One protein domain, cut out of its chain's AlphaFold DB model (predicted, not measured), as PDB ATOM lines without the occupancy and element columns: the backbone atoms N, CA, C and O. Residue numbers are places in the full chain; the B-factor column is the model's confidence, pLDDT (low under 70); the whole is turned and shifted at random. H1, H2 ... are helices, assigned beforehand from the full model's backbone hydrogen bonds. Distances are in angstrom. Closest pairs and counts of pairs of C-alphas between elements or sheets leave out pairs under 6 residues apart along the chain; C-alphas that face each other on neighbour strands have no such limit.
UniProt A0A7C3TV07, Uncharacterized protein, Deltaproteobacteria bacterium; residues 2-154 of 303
ATOM      1  N   THR A   2     -44.109 -18.423 -43.154       55.28
ATOM      2  CA  THR A   2     -42.820 -19.156 -43.133       55.28
ATOM      3  C   THR A   2     -41.579 -18.297 -42.836       55.28
ATOM      4  O   THR A   2     -40.571 -18.825 -42.378       55.28
ATOM      5  N   GLY A   3     -41.636 -16.978 -43.058       61.41
ATOM      6  CA  GLY A   3     -40.479 -16.084 -42.889       61.41
ATOM      7  C   GLY A   3     -40.081 -15.802 -41.435       61.41
ATOM      8  O   GLY A   3     -38.891 -15.752 -41.134       61.41
ATOM      9  N   THR A   4     -41.053 -15.652 -40.532       67.12
ATOM     10  CA  THR A   4     -40.812 -15.306 -39.119       67.12
ATOM     11  C   THR A   4     -40.139 -16.459 -38.375       67.12
ATOM     12  O   THR A   4     -39.090 -16.278 -37.768       67.12
ATOM     13  N   ASN A   5     -40.636 -17.684 -38.589       72.94
ATOM     14  CA  ASN A   5     -40.127 -18.891 -37.933       72.94
ATOM     15  C   ASN A   5     -38.650 -19.184 -38.269       72.94
ATOM     16  O   ASN A   5     -37.888 -19.667 -37.434       72.94
ATOM     17  N   ARG A   6     -38.212 -18.847 -39.494       81.38
ATOM     18  CA  ARG A   6     -36.807 -18.993 -39.904       81.38
ATOM     19  C   ARG A   6     -35.892 -17.989 -39.196       81.38
ATOM     20  O   ARG A   6     -34.771 -18.349 -38.853       81.38
ATOM     21  N   ARG A   7     -36.342 -16.749 -38.981       83.94
ATOM     22  CA  ARG A   7     -35.550 -15.705 -38.303       83.94
ATOM     23  C   ARG A   7     -35.410 -15.989 -36.809       83.94
ATOM     24  O   ARG A   7     -34.304 -15.893 -36.284       83.94
ATOM     25  N   ASP A   8     -36.489 -16.434 -36.169       84.44
ATOM     26  CA  ASP A   8     -36.475 -16.817 -34.754       84.44
ATOM     27  C   ASP A   8     -35.568 -18.034 -34.503       84.44
ATOM     28  O   ASP A   8     -34.832 -18.070 -33.519       84.44
ATOM     29  N   GLY A   9     -35.535 -18.989 -35.443       89.88
ATOM     30  CA  GLY A   9     -34.592 -20.108 -35.404       89.88
ATOM     31  C   GLY A   9     -33.124 -19.671 -35.495       89.88
ATOM     32  O   GLY A   9     -32.293 -20.171 -34.742       89.88
ATOM     33  N   VAL A  10     -32.797 -18.708 -36.366       92.94
ATOM     34  CA  VAL A  10     -31.430 -18.155 -36.466       92.94
ATOM     35  C   VAL A  10     -31.038 -17.453 -35.167       92.94
ATOM     36  O   VAL A  10     -29.965 -17.723 -34.635       92.94
ATOM     37  N   PHE A  11     -31.912 -16.608 -34.620       93.44
ATOM     38  CA  PHE A  11     -31.678 -15.933 -33.342       93.44
ATOM     39  C   PHE A  11     -31.389 -16.932 -32.210       93.44
ATOM     40  O   PHE A  11     -30.404 -16.781 -31.490       93.44
ATOM     41  N   PHE A  12     -32.184 -18.001 -32.109       94.06
ATOM     42  CA  PHE A  12     -31.975 -19.064 -31.127       94.06
ATOM     43  C   PHE A  12     -30.614 -19.765 -31.283       94.06
ATOM     44  O   PHE A  12     -29.920 -19.977 -30.289       94.06
ATOM     45  N   ILE A  13     -30.195 -20.075 -32.517       95.06
ATOM     46  CA  ILE A  13     -28.886 -20.693 -32.793       95.06
ATOM     47  C   ILE A  13     -27.739 -19.793 -32.315       95.06
ATOM     48  O   ILE A  13     -26.809 -20.283 -31.677       95.06
ATOM     49  N   PHE A  14     -27.811 -18.485 -32.576       95.69
ATOM     50  CA  PHE A  14     -26.787 -17.541 -32.120       95.69
ATOM     51  C   PHE A  14     -26.742 -17.413 -30.595       95.69
ATOM     52  O   PHE A  14     -25.648 -17.350 -30.035       95.69
ATOM     53  N   ILE A  15     -27.893 -17.439 -29.907       95.75
ATOM     54  CA  ILE A  15     -27.903 -17.455 -28.435       95.75
ATOM     55  C   ILE A  15     -27.216 -18.714 -27.910       95.75
ATOM     56  O   ILE A  15     -26.380 -18.621 -27.015       95.75
ATOM     57  N   LEU A  16     -27.537 -19.885 -28.466       95.69
ATOM     58  CA  LEU A  16     -26.910 -21.140 -28.048       95.69
ATOM     59  C   LEU A  16     -25.400 -21.137 -28.289       95.69
ATOM     60  O   LEU A  16     -24.653 -21.574 -27.418       95.69
ATOM     61  N   ALA A  17     -24.948 -20.621 -29.432       96.25
ATOM     62  CA  ALA A  17     -23.526 -20.480 -29.723       96.25
ATOM     63  C   ALA A  17     -22.833 -19.545 -28.716       96.25
ATOM     64  O   ALA A  17     -21.776 -19.894 -28.194       96.25
ATOM     65  N   GLY A  18     -23.448 -18.404 -28.386       96.00
ATOM     66  CA  GLY A  18     -22.941 -17.478 -27.369       96.00
ATOM     67  C   GLY A  18     -22.898 -18.088 -25.965       96.00
ATOM     68  O   GLY A  18     -21.899 -17.959 -25.262       96.00
ATOM     69  N   ALA A  19     -23.943 -18.813 -25.561       95.88
ATOM     70  CA  ALA A  19     -23.981 -19.506 -24.275       95.88
ATOM     71  C   ALA A  19     -22.935 -20.631 -24.195       95.88
ATOM     72  O   ALA A  19     -22.283 -20.788 -23.166       95.88
ATOM     73  N   LEU A  20     -22.738 -21.387 -25.281       95.75
ATOM     74  CA  LEU A  20     -21.699 -22.413 -25.360       95.75
ATOM     75  C   LEU A  20     -20.300 -21.796 -25.285       95.75
ATOM     76  O   LEU A  20     -19.451 -22.319 -24.573       95.75
ATOM     77  N   TYR A  21     -20.074 -20.675 -25.972       95.38
ATOM     78  CA  TYR A  21     -18.823 -19.921 -25.889       95.38
ATOM     79  C   TYR A  21     -18.498 -19.516 -24.443       95.38
ATOM     80  O   TYR A  21     -17.404 -19.800 -23.958       95.38
ATOM     81  N   LEU A  22     -19.470 -18.951 -23.720       94.56
ATOM     82  CA  LEU A  22     -19.297 -18.587 -22.309       94.56
ATOM     83  C   LEU A  22     -19.109 -19.801 -21.395       94.56
ATOM     84  O   LEU A  22     -18.344 -19.732 -20.438       94.56
ATOM     85  N   LEU A  23     -19.783 -20.918 -21.682       94.19
ATOM     86  CA  LEU A  23     -19.603 -22.159 -20.932       94.19
ATOM     87  C   LEU A  23     -18.181 -22.704 -21.087       94.19
ATOM     88  O   LEU A  23     -17.583 -23.137 -20.104       94.19
ATOM     89  N   VAL A  24     -17.637 -22.677 -22.306       93.62
ATOM     90  CA  VAL A  24     -16.252 -23.084 -22.568       93.62
ATOM     91  C   VAL A  24     -15.287 -22.203 -21.781       93.62
ATOM     92  O   VAL A  24     -14.412 -22.746 -21.111       93.62
ATOM     93  N   GLU A  25     -15.476 -20.880 -21.781       92.31
ATOM     94  CA  GLU A  25     -14.629 -19.988 -20.981       92.31
ATOM     95  C   GLU A  25     -14.755 -20.275 -19.479       92.31
ATOM     96  O   GLU A  25     -13.742 -20.405 -18.798       92.31
ATOM     97  N   ALA A  26     -15.969 -20.468 -18.958       90.81
ATOM     98  CA  ALA A  26     -16.179 -20.792 -17.547       90.81
ATOM     99  C   ALA A  26     -15.460 -22.092 -17.132       90.81
ATOM    100  O   ALA A  26     -14.862 -22.167 -16.057       90.81
ATOM    101  N   VAL A  27     -15.486 -23.115 -17.993       92.19
ATOM    102  CA  VAL A  27     -14.766 -24.378 -17.766       92.19
ATOM    103  C   VAL A  27     -13.254 -24.164 -17.818       92.19
ATOM    104  O   VAL A  27     -12.541 -24.688 -16.962       92.19
ATOM    105  N   LEU A  28     -12.754 -23.384 -18.780       90.25
ATOM    106  CA  LEU A  28     -11.332 -23.056 -18.859       90.25
ATOM    107  C   LEU A  28     -10.872 -22.351 -17.581       90.25
ATOM    108  O   LEU A  28      -9.899 -22.807 -16.970       90.25
ATOM    109  N   GLN A  29     -11.614 -21.339 -17.123       87.25
ATOM    110  CA  GLN A  29     -11.304 -20.584 -15.905       87.25
ATOM    111  C   GLN A  29     -11.233 -21.490 -14.676       87.25
ATOM    112  O   GLN A  29     -10.310 -21.368 -13.870       87.25
ATOM    113  N   TRP A  30     -12.135 -22.470 -14.571       86.75
ATOM    114  CA  TRP A  30     -12.098 -23.468 -13.500       86.75
ATOM    115  C   TRP A  30     -10.824 -24.327 -13.524       86.75
ATOM    116  O   TRP A  30     -10.314 -24.725 -12.479       86.75
ATOM    117  N   THR A  31     -10.272 -24.600 -14.709       89.44
ATOM    118  CA  THR A  31      -9.005 -25.337 -14.871       89.44
ATOM    119  C   THR A  31      -7.751 -24.469 -14.709       89.44
ATOM    120  O   THR A  31      -6.639 -24.967 -14.883       89.44
ATOM    121  N   GLY A  32      -7.905 -23.179 -14.385       84.19
ATOM    122  CA  GLY A  32      -6.797 -22.230 -14.270       84.19
ATOM    123  C   GLY A  32      -6.237 -21.760 -15.617       84.19
ATOM    124  O   GLY A  32      -5.108 -21.278 -15.675       84.19
ATOM    125  N   ARG A  33      -6.995 -21.918 -16.708       83.88
ATOM    126  CA  ARG A  33      -6.685 -21.367 -18.039       83.88
ATOM    127  C   ARG A  33      -7.747 -20.333 -18.411       83.88
ATOM    128  O   ARG A  33      -8.863 -20.408 -17.932       83.88
ATOM    129  N   SER A  34      -7.445 -19.383 -19.280       83.38
ATOM    130  CA  SER A  34      -8.465 -18.487 -19.837       83.38
ATOM    131  C   SER A  34      -8.130 -18.182 -21.289       83.38
ATOM    132  O   SER A  34      -6.959 -18.226 -21.683       83.38
ATOM    133  N   LEU A  35      -9.141 -17.877 -22.105       75.19
ATOM    134  CA  LEU A  35      -8.907 -17.279 -23.424       75.19
ATOM    135  C   LEU A  35      -8.380 -15.841 -23.279       75.19
ATOM    136  O   LEU A  35      -7.759 -15.295 -24.192       75.19
ATOM    137  N   CYS A  36      -8.586 -15.244 -22.105       73.06
ATOM    138  CA  CYS A  36      -8.156 -13.906 -21.736       73.06
ATOM    139  C   CYS A  36      -6.709 -13.877 -21.204       73.06
ATOM    140  O   CYS A  36      -6.466 -13.645 -20.020       73.06
ATOM    141  N   ALA A  37      -5.732 -14.105 -22.084       71.94
ATOM    142  CA  ALA A  37      -4.307 -14.048 -21.732       71.94
ATOM    143  C   ALA A  37      -3.669 -12.650 -21.897       71.94
ATOM    144  O   ALA A  37      -2.464 -12.506 -21.692       71.94
ATOM    145  N   THR A  38      -4.433 -11.625 -22.296       76.75
ATOM    146  CA  THR A  38      -3.887 -10.279 -22.545       76.75
ATOM    147  C   THR A  38      -3.754  -9.456 -21.261       76.75
ATOM    148  O   THR A  38      -4.468  -9.677 -20.281       76.75
ATOM    149  N   GLU A  39      -2.849  -8.474 -21.261       73.38
ATOM    150  CA  GLU A  39      -2.632  -7.581 -20.114       73.38
ATOM    151  C   GLU A  39      -3.911  -6.810 -19.723       73.38
ATOM    152  O   GLU A  39      -4.262  -6.759 -18.538       73.38
ATOM    153  N   GLY A  40      -4.699  -6.351 -20.702       73.00
ATOM    154  CA  GLY A  40      -6.021  -5.749 -20.487       73.00
ATOM    155  C   GLY A  40      -7.023  -6.632 -19.729       73.00
ATOM    156  O   GLY A  40      -7.791  -6.127 -18.903       73.00
ATOM    157  N   CYS A  41      -6.991  -7.956 -19.916       75.56
ATOM    158  CA  CYS A  41      -7.813  -8.880 -19.126       75.56
ATOM    159  C   CYS A  41      -7.433  -8.833 -17.647       75.56
ATOM    160  O   CYS A  41      -8.297  -8.699 -16.781       75.56
ATOM    161  N   ARG A  42      -6.125  -8.879 -17.360       74.25
ATOM    162  CA  ARG A  42      -5.593  -8.870 -15.991       74.25
ATOM    163  C   ARG A  42      -5.910  -7.565 -15.265       74.25
ATOM    164  O   ARG A  42      -6.239  -7.600 -14.082       74.25
ATOM    165  N   MET A  43      -5.842  -6.433 -15.964       65.56
ATOM    166  CA  MET A  43      -6.187  -5.130 -15.390       65.56
ATOM    167  C   MET A  43      -7.668  -5.061 -15.019       65.56
ATOM    168  O   MET A  43      -8.006  -4.719 -13.889       65.56
ATOM    169  N   THR A  44      -8.557  -5.472 -15.924       68.50
ATOM    170  CA  THR A  44     -10.005  -5.465 -15.662       68.50
ATOM    171  C   THR A  44     -10.367  -6.373 -14.475       68.50
ATOM    172  O   THR A  44     -11.232  -6.041 -13.664       68.50
ATOM    173  N   LEU A  45      -9.637  -7.480 -14.316       66.69
ATOM    174  CA  LEU A  45      -9.792  -8.454 -13.235       66.69
ATOM    175  C   LEU A  45      -9.545  -7.847 -11.849       66.69
ATOM    176  O   LEU A  45     -10.311  -8.101 -10.923       66.69
ATOM    177  N   GLN A  46      -8.516  -7.006 -11.713       67.94
ATOM    178  CA  GLN A  46      -8.149  -6.389 -10.436       67.94
ATOM    179  C   GLN A  46      -9.149  -5.326  -9.965       67.94
ATOM    180  O   GLN A  46      -9.236  -5.059  -8.769       67.94
ATOM    181  N   LEU A  47      -9.910  -4.727 -10.885       69.94
ATOM    182  CA  LEU A  47     -10.880  -3.682 -10.559       69.94
ATOM    183  C   LEU A  47     -12.277  -4.233 -10.235       69.94
ATOM    184  O   LEU A  47     -13.110  -3.516  -9.679       69.94
ATOM    185  N   THR A  48     -12.548  -5.503 -10.537       69.31
ATOM    186  CA  THR A  48     -13.860  -6.106 -10.276       69.31
ATOM    187  C   THR A  48     -13.913  -6.739  -8.890       69.31
ATOM    188  O   THR A  48     -13.191  -7.681  -8.578       69.31
ATOM    189  N   ARG A  49     -14.819  -6.239  -8.038       72.00
ATOM    190  CA  ARG A  49     -14.964  -6.683  -6.638       72.00
ATOM    191  C   ARG A  49     -15.216  -8.186  -6.488       72.00
ATOM    192  O   ARG A  49     -14.841  -8.767  -5.476       72.00
ATOM    193  N   PHE A  50     -15.885  -8.788  -7.468       69.56
ATOM    194  CA  PHE A  50     -16.271 -10.196  -7.443       69.56
ATOM    195  C   PHE A  50     -15.348 -11.088  -8.289       69.56
ATOM    196  O   PHE A  50     -15.529 -12.298  -8.292       69.56
ATOM    197  N   GLY A  51     -14.327 -10.535  -8.951       74.88
ATOM    198  CA  GLY A  51     -13.406 -11.296  -9.797       74.88
ATOM    199  C   GLY A  51     -14.024 -11.838 -11.094       74.88
ATOM    200  O   GLY A  51     -15.208 -11.662 -11.384       74.88
ATOM    201  N   ASP A  52     -13.185 -12.528 -11.869       75.00
ATOM    202  CA  ASP A  52     -13.471 -13.074 -13.206       75.00
ATOM    203  C   ASP A  52     -14.647 -14.074 -13.279       75.00
ATOM    204  O   ASP A  52     -15.582 -13.851 -14.058       75.00
ATOM    205  N   PRO A  53     -14.711 -15.126 -12.427       82.62
ATOM    206  CA  PRO A  53     -15.682 -16.200 -12.630       82.62
ATOM    207  C   PRO A  53     -17.128 -15.735 -12.432       82.62
ATOM    208  O   PRO A  53     -18.044 -16.290 -13.033       82.62
ATOM    209  N   PHE A  54     -17.354 -14.696 -11.623       86.81
ATOM    210  CA  PHE A  54     -18.694 -14.153 -11.406       86.81
ATOM    211  C   PHE A  54     -19.227 -13.411 -12.629       86.81
ATOM    212  O   PHE A  54     -20.420 -13.518 -12.918       86.81
ATOM    213  N   MET A  55     -18.377 -12.687 -13.364       87.19
ATOM    214  CA  MET A  55     -18.814 -11.994 -14.578       87.19
ATOM    215  C   MET A  55     -19.130 -12.984 -15.697       87.19
ATOM    216  O   MET A  55     -20.200 -12.890 -16.302       87.19
ATOM    217  N   VAL A  56     -18.268 -13.982 -15.913       91.12
ATOM    218  CA  VAL A  56     -18.513 -15.029 -16.918       91.12
ATOM    219  C   VAL A  56     -19.760 -15.839 -16.579       91.12
ATOM    220  O   VAL A  56     -20.617 -16.043 -17.440       91.12
ATOM    221  N   LEU A  57     -19.918 -16.245 -15.316       91.12
ATOM    222  CA  LEU A  57     -21.101 -16.977 -14.870       91.12
ATOM    223  C   LEU A  57     -22.374 -16.131 -15.004       91.12
ATOM    224  O   LEU A  57     -23.394 -16.639 -15.461       91.12
ATOM    225  N   GLY A  58     -22.320 -14.845 -14.650       92.00
ATOM    226  CA  GLY A  58     -23.441 -13.920 -14.810       92.00
ATOM    227  C   GLY A  58     -23.885 -13.795 -16.268       92.00
ATOM    228  O   GLY A  58     -25.073 -13.939 -16.564       92.00
ATOM    229  N   ALA A  59     -22.935 -13.614 -17.190       93.12
ATOM    230  CA  ALA A  59     -23.210 -13.560 -18.622       93.12
ATOM    231  C   ALA A  59     -23.766 -14.895 -19.152       93.12
ATOM    232  O   ALA A  59     -24.733 -14.905 -19.918       93.12
ATOM    233  N   PHE A  60     -23.211 -16.027 -18.705       95.06
ATOM    234  CA  PHE A  60     -23.694 -17.359 -19.071       95.06
ATOM    235  C   PHE A  60     -25.138 -17.579 -18.615       95.06
ATOM    236  O   PHE A  60     -25.970 -18.025 -19.404       95.06
ATOM    237  N   LEU A  61     -25.464 -17.228 -17.369       94.75
ATOM    238  CA  LEU A  61     -26.820 -17.342 -16.837       94.75
ATOM    239  C   LEU A  61     -27.798 -16.429 -17.583       94.75
ATOM    240  O   LEU A  61     -28.907 -16.861 -17.900       94.75
ATOM    241  N   ALA A  62     -27.390 -15.201 -17.915       94.81
ATOM    242  CA  ALA A  62     -28.212 -14.269 -18.680       94.81
ATOM    243  C   ALA A  62     -28.508 -14.789 -20.099       94.81
ATOM    244  O   ALA A  62     -29.675 -14.871 -20.495       94.81
ATOM    245  N   LEU A  63     -27.483 -15.210 -20.852       95.19
ATOM    246  CA  LEU A  63     -27.672 -15.792 -22.187       95.19
ATOM    247  C   LEU A  63     -28.413 -17.131 -22.132       95.19
ATOM    248  O   LEU A  63     -29.258 -17.393 -22.984       95.19
ATOM    249  N   GLY A  64     -28.158 -17.958 -21.119       95.50
ATOM    250  CA  GLY A  64     -28.868 -19.215 -20.893       95.50
ATOM    251  C   GLY A  64     -30.360 -18.996 -20.637       95.50
ATOM    252  O   GLY A  64     -31.194 -19.683 -21.231       95.50
ATOM    253  N   ALA A  65     -30.718 -17.996 -19.826       95.81
ATOM    254  CA  ALA A  65     -32.108 -17.612 -19.589       95.81
ATOM    255  C   ALA A  65     -32.785 -17.101 -20.872       95.81
ATOM    256  O   ALA A  65     -33.896 -17.529 -21.190       95.81
ATOM    257  N   LEU A  66     -32.107 -16.248 -21.652       95.31
ATOM    258  CA  LEU A  66     -32.610 -15.786 -22.953       95.31
ATOM    259  C   LEU A  66     -32.778 -16.943 -23.944       95.31
ATOM    260  O   LEU A  66     -33.784 -17.004 -24.651       95.31
ATOM    261  N   GLY A  67     -31.840 -17.889 -23.960       94.81
ATOM    262  CA  GLY A  67     -31.893 -19.088 -24.790       94.81
ATOM    263  C   GLY A  67     -33.066 -19.983 -24.412       94.81
ATOM    264  O   GLY A  67     -33.822 -20.409 -25.284       94.81
ATOM    265  N   LEU A  68     -33.288 -20.204 -23.116       95.31
ATOM    266  CA  LEU A  68     -34.434 -20.962 -22.622       95.31
ATOM    267  C   LEU A  68     -35.757 -20.293 -23.012       95.31
ATOM    268  O   LEU A  68     -36.642 -20.956 -23.553       95.31
ATOM    269  N   LEU A  69     -35.889 -18.982 -22.785       94.38
ATOM    270  CA  LEU A  69     -37.081 -18.222 -23.169       94.38
ATOM    271  C   LEU A  69     -37.323 -18.281 -24.680       94.38
ATOM    272  O   LEU A  69     -38.450 -18.539 -25.104       94.38
ATOM    273  N   SER A  70     -36.272 -18.113 -25.484       93.56
ATOM    274  CA  SER A  70     -36.335 -18.191 -26.945       93.56
ATOM    275  C   SER A  70     -36.744 -19.588 -27.425       93.56
ATOM    276  O   SER A  70     -37.670 -19.713 -28.226       93.56
ATOM    277  N   GLY A  71     -36.157 -20.653 -26.871       93.31
ATOM    278  CA  GLY A  71     -36.509 -22.034 -27.211       93.31
ATOM    279  C   GLY A  71     -37.940 -22.406 -26.810       93.31
ATOM    280  O   GLY A  71     -38.641 -23.105 -27.547       93.31
ATOM    281  N   LEU A  72     -38.418 -21.905 -25.667       92.56
ATOM    282  CA  LEU A  72     -39.816 -22.053 -25.258       92.56
ATOM    283  C   LEU A  72     -40.764 -21.277 -26.180       92.56
ATOM    284  O   LEU A  72     -41.853 -21.779 -26.473       92.56
ATOM    285  N   ASN A  73     -40.363 -20.089 -26.639       91.12
ATOM    286  CA  ASN A  73     -41.144 -19.282 -27.574       91.12
ATOM    287  C   ASN A  73     -41.243 -19.941 -28.957       91.12
ATOM    288  O   ASN A  73     -42.307 -19.924 -29.565       91.12
ATOM    289  N   LEU A  74     -40.183 -20.623 -29.403       88.81
ATOM    290  CA  LEU A  74     -40.169 -21.370 -30.663       88.81
ATOM    291  C   LEU A  74     -41.181 -22.534 -30.667       88.81
ATOM    292  O   LEU A  74     -41.799 -22.824 -31.687       88.81
ATOM    293  N   LYS A  75     -41.379 -23.193 -29.513       89.38
ATOM    294  CA  LYS A  75     -42.370 -24.277 -29.353       89.38
ATOM    295  C   LYS A  75     -43.796 -23.762 -29.172       89.38
ATOM    296  O   LYS A  75     -44.741 -24.389 -29.646       89.38
ATOM    297  N   ARG A  76     -43.965 -22.684 -28.404       89.69
ATOM    298  CA  ARG A  76     -45.261 -22.061 -28.105       89.69
ATOM    299  C   ARG A  76     -45.088 -20.541 -28.129       89.69
ATOM    300  O   ARG A  76     -44.656 -19.995 -27.104       89.69
ATOM    301  N   PRO A  77     -45.411 -19.883 -29.258       86.81
ATOM    302  CA  PRO A  77     -45.221 -18.449 -29.400       86.81
ATOM    303  C   PRO A  77     -46.124 -17.708 -28.417       86.81
ATOM    304  O   PRO A  77     -47.310 -18.012 -28.281       86.81
ATOM    305  N   SER A  78     -45.548 -16.757 -27.692       91.62
ATOM    306  CA  SER A  78     -46.233 -15.966 -26.681       91.62
ATOM    307  C   SER A  78     -45.672 -14.552 -26.668       91.62
ATOM    308  O   SER A  78     -44.491 -14.353 -26.395       91.62
ATOM    309  N   SER A  79     -46.553 -13.568 -26.864       91.06
ATOM    310  CA  SER A  79     -46.188 -12.144 -26.856       91.06
ATOM    311  C   SER A  79     -45.449 -11.731 -25.572       91.06
ATOM    312  O   SER A  79     -44.448 -11.027 -25.625       91.06
ATOM    313  N   VAL A  80     -45.858 -12.265 -24.412       93.25
ATOM    314  CA  VAL A  80     -45.210 -11.980 -23.117       93.25
ATOM    315  C   VAL A  80     -43.746 -12.430 -23.102       93.25
ATOM    316  O   VAL A  80     -42.886 -11.734 -22.566       93.25
ATOM    317  N   ARG A  81     -43.438 -13.588 -23.699       92.81
ATOM    318  CA  ARG A  81     -42.060 -14.092 -23.781       92.81
ATOM    319  C   ARG A  81     -41.224 -13.245 -24.725       92.81
ATOM    320  O   ARG A  81     -40.076 -12.968 -24.400       92.81
ATOM    321  N   ASP A  82     -41.795 -12.808 -25.843       92.25
ATOM    322  CA  ASP A  82     -41.119 -11.890 -26.758       92.25
ATOM    323  C   ASP A  82     -40.771 -10.561 -26.078       92.25
ATOM    324  O   ASP A  82     -39.636 -10.101 -26.211       92.25
ATOM    325  N   THR A  83     -41.682 -10.000 -25.278       94.25
ATOM    326  CA  THR A  83     -41.413  -8.806 -24.463       94.25
ATOM    327  C   THR A  83     -40.309  -9.052 -23.432       94.25
ATOM    328  O   THR A  83     -39.416  -8.221 -23.293       94.25
ATOM    329  N   LEU A  84     -40.311 -10.197 -22.736       95.88
ATOM    330  CA  LEU A  84     -39.256 -10.543 -21.771       95.88
ATOM    331  C   LEU A  84     -37.885 -10.720 -22.436       95.88
ATOM    332  O   LEU A  84     -36.881 -10.263 -21.893       95.88
ATOM    333  N   ILE A  85     -37.837 -11.346 -23.615       95.44
ATOM    334  CA  ILE A  85     -36.606 -11.485 -24.407       95.44
ATOM    335  C   ILE A  85     -36.095 -10.101 -24.817       95.44
ATOM    336  O   ILE A  85     -34.911  -9.817 -24.646       95.44
ATOM    337  N   ASN A  86     -36.978  -9.229 -25.317       95.88
ATOM    338  CA  ASN A  86     -36.608  -7.870 -25.711       95.88
ATOM    339  C   ASN A  86     -36.093  -7.067 -24.509       95.88
ATOM    340  O   ASN A  86     -35.045  -6.436 -24.610       95.88
ATOM    341  N   LEU A  87     -36.772  -7.141 -23.362       96.81
ATOM    342  CA  LEU A  87     -36.358  -6.472 -22.128       96.81
ATOM    343  C   LEU A  87     -34.988  -6.963 -21.644       96.81
ATOM    344  O   LEU A  87     -34.129  -6.149 -21.313       96.81
ATOM    345  N   GLY A  88     -34.764  -8.278 -21.635       96.75
ATOM    346  CA  GLY A  88     -33.478  -8.854 -21.249       96.75
ATOM    347  C   GLY A  88     -32.347  -8.432 -22.187       96.75
ATOM    348  O   GLY A  88     -31.255  -8.115 -21.725       96.75
ATOM    349  N   LEU A  89     -32.614  -8.348 -23.492       96.81
ATOM    350  CA  LEU A  89     -31.631  -7.901 -24.480       96.81
ATOM    351  C   LEU A  89     -31.323  -6.401 -24.363       96.81
ATOM    352  O   LEU A  89     -30.167  -6.007 -24.488       96.81
ATOM    353  N   ILE A  90     -32.331  -5.574 -24.068       97.44
ATOM    354  CA  ILE A  90     -32.162  -4.145 -23.760       97.44
ATOM    355  C   ILE A  90     -31.292  -3.970 -22.509       97.44
ATOM    356  O   ILE A  90     -30.348  -3.185 -22.532       97.44
ATOM    357  N   ALA A  91     -31.574  -4.723 -21.442       97.19
ATOM    358  CA  ALA A  91     -30.794  -4.684 -20.208       97.19
ATOM    359  C   ALA A  91     -29.345  -5.149 -20.427       97.19
ATOM    360  O   ALA A  91     -28.419  -4.513 -19.928       97.19
ATOM    361  N   ALA A  92     -29.139  -6.210 -21.213       96.62
ATOM    362  CA  ALA A  92     -27.808  -6.685 -21.576       96.62
ATOM    363  C   ALA A  92     -27.032  -5.628 -22.374       96.62
ATOM    364  O   ALA A  92     -25.895  -5.323 -22.033       96.62
ATOM    365  N   LEU A  93     -27.650  -5.003 -23.383       97.44
ATOM    366  CA  LEU A  93     -26.988  -3.972 -24.186       97.44
ATOM    367  C   LEU A  93     -26.644  -2.727 -23.352       97.44
ATOM    368  O   LEU A  93     -25.573  -2.152 -23.513       97.44
ATOM    369  N   ALA A  94     -27.519  -2.337 -22.423       97.50
ATOM    370  CA  ALA A  94     -27.257  -1.272 -21.458       97.50
ATOM    371  C   ALA A  94     -26.056  -1.594 -20.546       97.50
ATOM    372  O   ALA A  94     -25.172  -0.754 -20.375       97.50
ATOM    373  N   ALA A  95     -25.998  -2.813 -20.000       95.94
ATOM    374  CA  ALA A  95     -24.891  -3.269 -19.159       95.94
ATOM    375  C   ALA A  95     -23.561  -3.310 -19.932       95.94
ATOM    376  O   ALA A  95     -22.554  -2.792 -19.454       95.94
ATOM    377  N   GLU A  96     -23.565  -3.842 -21.154       95.88
ATOM    378  CA  GLU A  96     -22.386  -3.827 -22.026       95.88
ATOM    379  C   GLU A  96     -21.962  -2.402 -22.402       95.88
ATOM    380  O   GLU A  96     -20.771  -2.125 -22.509       95.88
ATOM    381  N   GLY A  97     -22.907  -1.463 -22.525       97.12
ATOM    382  CA  GLY A  97     -22.602  -0.042 -22.705       97.12
ATOM    383  C   GLY A  97     -21.713   0.499 -21.591       97.12
ATOM    384  O   GLY A  97     -20.715   1.160 -21.871       97.12
ATOM    385  N   PHE A  98     -22.006   0.143 -20.339       95.50
ATOM    386  CA  PHE A  98     -21.166   0.520 -19.205       95.50
ATOM    387  C   PHE A  98     -19.772  -0.109 -19.304       95.50
ATOM    388  O   PHE A  98     -18.777   0.602 -19.168       95.50
ATOM    389  N   PHE A  99     -19.680  -1.414 -19.574       93.38
ATOM    390  CA  PHE A  99     -18.393  -2.116 -19.642       93.38
ATOM    391  C   PHE A  99     -17.509  -1.644 -20.798       93.38
ATOM    392  O   PHE A  99     -16.301  -1.480 -20.614       93.38
ATOM    393  N   VAL A 100     -18.090  -1.399 -21.972       96.12
ATOM    394  CA  VAL A 100     -17.377  -0.860 -23.137       96.12
ATOM    395  C   VAL A 100     -16.957   0.582 -22.879       96.12
ATOM    396  O   VAL A 100     -15.800   0.919 -23.109       96.12
ATOM    397  N   GLY A 101     -17.845   1.424 -22.343       95.06
ATOM    398  CA  GLY A 101     -17.498   2.793 -21.957       95.06
ATOM    399  C   GLY A 101     -16.352   2.823 -20.945       95.06
ATOM    400  O   GLY A 101     -15.394   3.574 -21.104       95.06
ATOM    401  N   TYR A 102     -16.393   1.943 -19.947       91.69
ATOM    402  CA  TYR A 102     -15.327   1.815 -18.962       91.69
ATOM    403  C   TYR A 102     -13.987   1.438 -19.610       91.69
ATOM    404  O   TYR A 102     -12.968   2.067 -19.341       91.69
ATOM    405  N   GLN A 103     -13.987   0.462 -20.521       92.06
ATOM    406  CA  GLN A 103     -12.778   0.060 -21.245       92.06
ATOM    407  C   GLN A 103     -12.241   1.149 -22.178       92.06
ATOM    408  O   GLN A 103     -11.031   1.287 -22.292       92.06
ATOM    409  N   LEU A 104     -13.111   1.927 -22.827       91.94
ATOM    410  CA  LEU A 104     -12.702   2.971 -23.771       91.94
ATOM    411  C   LEU A 104     -12.141   4.218 -23.086       91.94
ATOM    412  O   LEU A 104     -11.222   4.839 -23.614       91.94
ATOM    413  N   PHE A 105     -12.719   4.616 -21.952       90.62
ATOM    414  CA  PHE A 105     -12.391   5.894 -21.317       90.62
ATOM    415  C   PHE A 105     -11.455   5.765 -20.116       90.62
ATOM    416  O   PHE A 105     -10.804   6.745 -19.759       90.62
ATOM    417  N   TRP A 106     -11.395   4.592 -19.482       85.94
ATOM    418  CA  TRP A 106     -10.676   4.419 -18.220       85.94
ATOM    419  C   TRP A 106      -9.466   3.502 -18.305       85.94
ATOM    420  O   TRP A 106      -8.449   3.755 -17.659       85.94
ATOM    421  N   LEU A 107      -9.583   2.405 -19.050       84.25
ATOM    422  CA  LEU A 107      -8.535   1.399 -19.092       84.25
ATOM    423  C   LEU A 107      -7.515   1.741 -20.187       84.25
ATOM    424  O   LEU A 107      -7.904   2.098 -21.298       84.25
ATOM    425  N   PRO A 108      -6.205   1.614 -19.905       82.94
ATOM    426  CA  PRO A 108      -5.168   1.824 -20.915       82.94
ATOM    427  C   PRO A 108      -5.174   0.721 -21.979       82.94
ATOM    428  O   PRO A 108      -4.663   0.913 -23.079       82.94
ATOM    429  N   GLU A 109      -5.757  -0.433 -21.650       84.75
ATOM    430  CA  GLU A 109      -5.839  -1.594 -22.519       84.75
ATOM    431  C   GLU A 109      -7.237  -2.197 -22.521       84.75
ATOM    432  O   GLU A 109      -7.947  -2.203 -21.513       84.75
ATOM    433  N   VAL A 110      -7.605  -2.765 -23.666       89.44
ATOM    434  CA  VAL A 110      -8.939  -3.311 -23.898       89.44
ATOM    435  C   VAL A 110      -8.955  -4.819 -23.653       89.44
ATOM    436  O   VAL A 110      -8.069  -5.556 -24.091       89.44
ATOM    437  N   CYS A 111      -9.997  -5.296 -22.973       90.75
ATOM    438  CA  CYS A 111     -10.198  -6.716 -22.719       90.75
ATOM    439  C   CYS A 111     -10.894  -7.373 -23.922       90.75
ATOM    440  O   CYS A 111     -12.093  -7.193 -24.143       90.75
ATOM    441  N   LEU A 112     -10.147  -8.169 -24.699       90.94
ATOM    442  CA  LEU A 112     -10.679  -8.839 -25.896       90.94
ATOM    443  C   LEU A 112     -11.842  -9.786 -25.577       90.94
ATOM    444  O   LEU A 112     -12.784  -9.886 -26.364       90.94
ATOM    445  N   PHE A 113     -11.815 -10.445 -24.418       91.19
ATOM    446  CA  PHE A 113     -12.921 -11.294 -23.989       91.19
ATOM    447  C   PHE A 113     -14.190 -10.475 -23.727       91.19
ATOM    448  O   PHE A 113     -15.235 -10.795 -24.286       91.19
ATOM    449  N   CYS A 114     -14.118  -9.380 -22.965       92.38
ATOM    450  CA  CYS A 114     -15.286  -8.528 -22.731       92.38
ATOM    451  C   CYS A 114     -15.845  -7.963 -24.046       92.38
ATOM    452  O   CYS A 114     -17.053  -8.002 -24.263       92.38
ATOM    453  N   LEU A 115     -14.977  -7.532 -24.969       93.62
ATOM    454  CA  LEU A 115     -15.415  -7.118 -26.305       93.62
ATOM    455  C   LEU A 115     -16.088  -8.245 -27.094       93.62
ATOM    456  O   LEU A 115     -17.021  -7.980 -27.848       93.62
ATOM    457  N   SER A 116     -15.644  -9.493 -26.934       94.12
ATOM    458  CA  SER A 116     -16.295 -10.636 -27.577       94.12
ATOM    459  C   SER A 116     -17.709 -10.873 -27.034       94.12
ATOM    460  O   SER A 116     -18.622 -11.122 -27.820       94.12
ATOM    461  N   VAL A 117     -17.923 -10.723 -25.720       94.69
ATOM    462  CA  VAL A 117     -19.254 -10.837 -25.099       94.69
ATOM    463  C   VAL A 117     -20.157  -9.705 -25.579       94.69
ATOM    464  O   VAL A 117     -21.267  -9.970 -26.049       94.69
ATOM    465  N   PHE A 118     -19.648  -8.471 -25.592       96.50
ATOM    466  CA  PHE A 118     -20.337  -7.338 -26.200       96.50
ATOM    467  C   PHE A 118     -20.715  -7.618 -27.661       96.50
ATOM    468  O   PHE A 118     -21.860  -7.392 -28.048       96.50
ATOM    469  N   ALA A 119     -19.801  -8.158 -28.471       97.06
ATOM    470  CA  ALA A 119     -20.070  -8.481 -29.870       97.06
ATOM    471  C   ALA A 119     -21.190  -9.523 -30.022       97.06
ATOM    472  O   ALA A 119     -22.041  -9.378 -30.903       97.06
ATOM    473  N   VAL A 120     -21.242 -10.535 -29.148       96.50
ATOM    474  CA  VAL A 120     -22.338 -11.517 -29.106       96.50
ATOM    475  C   VAL A 120     -23.668 -10.825 -28.794       96.50
ATOM    476  O   VAL A 120     -24.635 -11.001 -29.536       96.50
ATOM    477  N   VAL A 121     -23.731 -10.000 -27.744       97.25
ATOM    478  CA  VAL A 121     -24.956  -9.273 -27.354       97.25
ATOM    479  C   VAL A 121     -25.402  -8.304 -28.453       97.25
ATOM    480  O   VAL A 121     -26.585  -8.263 -28.803       97.25
ATOM    481  N   LEU A 122     -24.465  -7.567 -29.051       97.56
ATOM    482  CA  LEU A 122     -24.718  -6.635 -30.147       97.56
ATOM    483  C   LEU A 122     -25.278  -7.357 -31.376       97.56
ATOM    484  O   LEU A 122     -26.260  -6.906 -31.965       97.56
ATOM    485  N   LEU A 123     -24.696  -8.500 -31.748       97.06
ATOM    486  CA  LEU A 123     -25.174  -9.302 -32.869       97.06
ATOM    487  C   LEU A 123     -26.595  -9.821 -32.621       97.06
ATOM    488  O   LEU A 123     -27.439  -9.745 -33.514       97.06
ATOM    489  N   LEU A 124     -26.891 -10.287 -31.404       96.38
ATOM    490  CA  LEU A 124     -28.240 -10.697 -31.012       96.38
ATOM    491  C   LEU A 124     -29.238  -9.533 -31.103       96.38
ATOM    492  O   LEU A 124     -30.328  -9.706 -31.652       96.38
ATOM    493  N   ALA A 125     -28.861  -8.341 -30.632       96.94
ATOM    494  CA  ALA A 125     -29.678  -7.131 -30.738       96.94
ATOM    495  C   ALA A 125     -29.952  -6.747 -32.197       96.94
ATOM    496  O   ALA A 125     -31.100  -6.483 -32.560       96.94
ATOM    497  N   LEU A 126     -28.934  -6.793 -33.060       96.31
ATOM    498  CA  LEU A 126     -29.078  -6.522 -34.492       96.31
ATOM    499  C   LEU A 126     -29.992  -7.545 -35.174       96.31
ATOM    500  O   LEU A 126     -30.915  -7.156 -35.890       96.31
ATOM    501  N   LEU A 127     -29.800  -8.844 -34.922       94.81
ATOM    502  CA  LEU A 127     -30.666  -9.901 -35.457       94.81
ATOM    503  C   LEU A 127     -32.128  -9.691 -35.042       94.81
ATOM    504  O   LEU A 127     -33.041  -9.836 -35.864       94.81
ATOM    505  N   ARG A 128     -32.363  -9.312 -33.783       94.38
ATOM    506  CA  ARG A 128     -33.706  -9.043 -33.258       94.38
ATOM    507  C   ARG A 128     -34.321  -7.783 -33.874       94.38
ATOM    508  O   ARG A 128     -35.488  -7.813 -34.268       94.38
ATOM    509  N   TRP A 129     -33.536  -6.722 -34.052       94.94
ATOM    510  CA  TRP A 129     -33.949  -5.487 -34.726       94.94
ATOM    511  C   TRP A 129     -34.340  -5.731 -36.191       94.94
ATOM    512  O   TRP A 129     -35.444  -5.373 -36.608       94.94
ATOM    513  N   PHE A 130     -33.502  -6.435 -36.963       92.69
ATOM    514  CA  PHE A 130     -33.801  -6.799 -38.357       92.69
ATOM    515  C   PHE A 130     -34.973  -7.779 -38.494       92.69
ATOM    516  O   PHE A 130     -35.595  -7.872 -39.555       92.69
ATOM    517  N   SER A 131     -35.328  -8.482 -37.417       89.75
ATOM    518  CA  SER A 131     -36.531  -9.315 -37.374       89.75
ATOM    519  C   SER A 131     -37.829  -8.501 -37.269       89.75
ATOM    520  O   SER A 131     -38.900  -9.074 -37.448       89.75
ATOM    521  N   GLY A 132     -37.748  -7.176 -37.084       88.94
ATOM    522  CA  GLY A 132     -38.884  -6.245 -37.095       88.94
ATOM    523  C   GLY A 132     -39.262  -5.686 -35.720       88.94
ATOM    524  O   GLY A 132     -40.174  -4.865 -35.628       88.94
ATOM    525  N   TRP A 133     -38.557  -6.086 -34.660       89.12
ATOM    526  CA  TRP A 133     -38.824  -5.649 -33.290       89.12
ATOM    527  C   TRP A 133     -38.166  -4.296 -33.006       89.12
ATOM    528  O   TRP A 133     -37.035  -4.214 -32.527       89.12
ATOM    529  N   LYS A 134     -38.902  -3.216 -33.285       91.12
ATOM    530  CA  LYS A 134     -38.442  -1.827 -33.091       91.12
ATOM    531  C   LYS A 134     -38.212  -1.439 -31.623       91.12
ATOM    532  O   LYS A 134     -37.587  -0.423 -31.352       91.12
ATOM    533  N   GLU A 135     -38.674  -2.241 -30.667       92.94
ATOM    534  CA  GLU A 135     -38.427  -2.014 -29.236       92.94
ATOM    535  C   GLU A 135     -36.933  -2.072 -28.886       92.94
ATOM    536  O   GLU A 135     -36.471  -1.352 -28.005       92.94
ATOM    537  N   ILE A 136     -36.140  -2.855 -29.625       95.69
ATOM    538  CA  ILE A 136     -34.688  -2.968 -29.397       95.69
ATOM    539  C   ILE A 136     -33.958  -1.632 -29.626       95.69
ATOM    540  O   ILE A 136     -32.857  -1.426 -29.122       95.69
ATOM    541  N   GLY A 137     -34.594  -0.672 -30.299       96.00
ATOM    542  CA  GLY A 137     -34.071   0.683 -30.491       96.00
ATOM    543  C   GLY A 137     -33.864   1.416 -29.173       96.00
ATOM    544  O   GLY A 137     -32.887   2.147 -29.035       96.00
ATOM    545  N   TYR A 138     -34.716   1.148 -28.176       96.50
ATOM    546  CA  TYR A 138     -34.514   1.644 -26.815       96.50
ATOM    547  C   TYR A 138     -33.236   1.076 -26.191       96.50
ATOM    548  O   TYR A 138     -32.544   1.789 -25.474       96.50
ATOM    549  N   GLY A 139     -32.878  -0.169 -26.518       97.00
ATOM    550  CA  GLY A 139     -31.611  -0.778 -26.123       97.00
ATOM    551  C   GLY A 139     -30.417  -0.041 -26.709       97.00
ATOM    552  O   GLY A 139     -29.517   0.330 -25.964       97.00
ATOM    553  N   PHE A 140     -30.409   0.225 -28.019       97.62
ATOM    554  CA  PHE A 140     -29.316   0.971 -28.661       97.62
ATOM    555  C   PHE A 140     -29.174   2.393 -28.105       97.62
ATOM    556  O   PHE A 140     -28.059   2.860 -27.879       97.62
ATOM    557  N   ALA A 141     -30.296   3.067 -27.836       97.62
ATOM    558  CA  ALA A 141     -30.293   4.374 -27.188       97.62
ATOM    559  C   ALA A 141     -29.735   4.302 -25.753       97.62
ATOM    560  O   ALA A 141     -28.891   5.117 -25.385       97.62
ATOM    561  N   ALA A 142     -30.154   3.305 -24.964       97.62
ATOM    562  CA  ALA A 142     -29.649   3.082 -23.610       97.62
ATOM    563  C   ALA A 142     -28.148   2.757 -23.603       97.62
ATOM    564  O   ALA A 142     -27.411   3.314 -22.796       97.62
ATOM    565  N   PHE A 143     -27.682   1.924 -24.537       97.81
ATOM    566  CA  PHE A 143     -26.264   1.636 -24.742       97.81
ATOM    567  C   PHE A 143     -25.464   2.915 -24.988       97.81
ATOM    568  O   PHE A 143     -24.496   3.159 -24.278       97.81
ATOM    569  N   ALA A 144     -25.887   3.758 -25.936       97.06
ATOM    570  CA  ALA A 144     -25.185   5.002 -26.249       97.06
ATOM    571  C   ALA A 144     -25.133   5.960 -25.046       97.06
ATOM    572  O   ALA A 144     -24.094   6.560 -24.781       97.06
ATOM    573  N   LEU A 145     -26.236   6.064 -24.293       97.25
ATOM    574  CA  LEU A 145     -26.320   6.903 -23.098       97.25
ATOM    575  C   LEU A 145     -25.428   6.394 -21.958       97.25
ATOM    576  O   LEU A 145     -24.773   7.181 -21.284       97.25
ATOM    577  N   ILE A 146     -25.402   5.084 -21.722       97.12
ATOM    578  CA  ILE A 146     -24.609   4.495 -20.641       97.12
ATOM    579  C   ILE A 146     -23.128   4.431 -21.028       97.12
ATOM    580  O   ILE A 146     -22.275   4.600 -20.162       97.12
ATOM    581  N   LEU A 147     -22.803   4.278 -22.313       96.75
ATOM    582  CA  LEU A 147     -21.426   4.269 -22.809       96.75
ATOM    583  C   LEU A 147     -20.676   5.556 -22.466       96.75
ATOM    584  O   LEU A 147     -19.509   5.495 -22.095       96.75
ATOM    585  N   ILE A 148     -21.337   6.712 -22.534       95.56
ATOM    586  CA  ILE A 148     -20.727   8.004 -22.184       95.56
ATOM    587  C   ILE A 148     -20.684   8.272 -20.671       95.56
ATOM    588  O   ILE A 148     -19.980   9.178 -20.230       95.56
ATOM    589  N   LEU A 149     -21.413   7.500 -19.859       94.25
ATOM    590  CA  LEU A 149     -21.523   7.737 -18.419       94.25
ATOM    591  C   LEU A 149     -20.174   7.590 -17.683       94.25
ATOM    592  O   LEU A 149     -19.855   8.484 -16.898       94.25
ATOM    593  N   PRO A 150     -19.339   6.557 -17.945       90.44
ATOM    594  CA  PRO A 150     -17.983   6.477 -17.400       90.44
ATOM    595  C   PRO A 150     -17.129   7.716 -17.689       90.44
ATOM    596  O   PRO A 150     -16.426   8.171 -16.795       90.44
ATOM    597  N   ALA A 151     -17.232   8.301 -18.887       88.31
ATOM    598  CA  ALA A 151     -16.479   9.505 -19.248       88.31
ATOM    599  C   ALA A 151     -16.923  10.752 -18.467       88.31
ATOM    600  O   ALA A 151     -16.126  11.663 -18.258       88.31
ATOM    601  N   LEU A 152     -18.196  10.813 -18.062       89.75
ATOM    602  CA  LEU A 152     -18.763  11.965 -17.363       89.75
ATOM    603  C   LEU A 152     -18.615  11.867 -15.839       89.75
ATOM    604  O   LEU A 152     -18.405  12.877 -15.173       89.75
ATOM    605  N   VAL A 153     -18.784  10.664 -15.288       88.94
ATOM    606  CA  VAL A 153     -18.872  10.443 -13.837       88.94
ATOM    607  C   VAL A 153     -17.513  10.130 -13.225       88.94
ATOM    608  O   VAL A 153     -17.261  10.508 -12.080       88.94
ATOM    609  N   LEU A 154     -16.641   9.425 -13.947       80.31
ATOM    610  CA  LEU A 154     -15.366   8.997 -13.389       80.31
ATOM    611  C   LEU A 154     -14.295  10.087 -13.608       80.31
ATOM    612  O   LEU A 154     -14.190  10.635 -14.706       80.31
TER     613      LEU A 154
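Overview. This is residues 2 to 154 of the 303 residues of an uncharacterized protein of Deltaproteobacteria bacterium (UniProt A0A7C3TV07). Five helices form a flat up-and-down bundle, each running against the one before it: H4 and H5 make the middle, H1 and H3 pack on one side of them, and H6 on the other. Short H2 lies across one end, where residues 46 to 51 stick out, and small H7 follows H6. The 153 printed residues hold seven named helices, H1 to H7, and no named strand, an all-helix class. The whole is compact, with a radius of gyration of the C-alphas of 16.1 A and spans of 48 by 39 by 21 A.

Along the chain. H1, residues 2 to 30, begins at C-alpha (-42.820, -19.156, -43.133) and is 42.9 A long. H2 is residues 39 to 47, H3 52 to 75 (34.9 A), H4 79 to 105 (38.7 A), H5 112 to 130 (26.3 A), H6 136 to 147 and H7 149 to 153, ending at C-alpha (-18.872, 10.443, -13.837).

Arrangement. H1 touches H3 at a shallow tilt of 25 degrees, opposite ways; the closest C-alphas, Leu 22 and Phe 60, are 5.6 A apart. H2 and H5 only just touch, only at their ends, with 3 pairs of C-alphas within 8 A, the closest Cys 41 and Leu 112 at 7.4 A. H4 and H5, a hairpin, touch through residues 89 to 100 of H4, closest at C-alphas Glu 96 and Phe 118, 5.8 A. H6 touches H4, the same way at 22 degrees, closest at C-alphas Ile 90 and Gly 139, 4.2 A. H1 and H4 are apart. Every O i to N i+4 pair is within hydrogen-bond range in H3 to H7, 24 of 25 in H1 and 4 of 5 in H2.

Size, cuts and confidence. C-alphas Thr 2 and Gln 46 are farthest apart, 49.3 A. The printed part has no cut and no long link. pLDDT is under 70 at residues 2 to 4, 43 to 48 and 50.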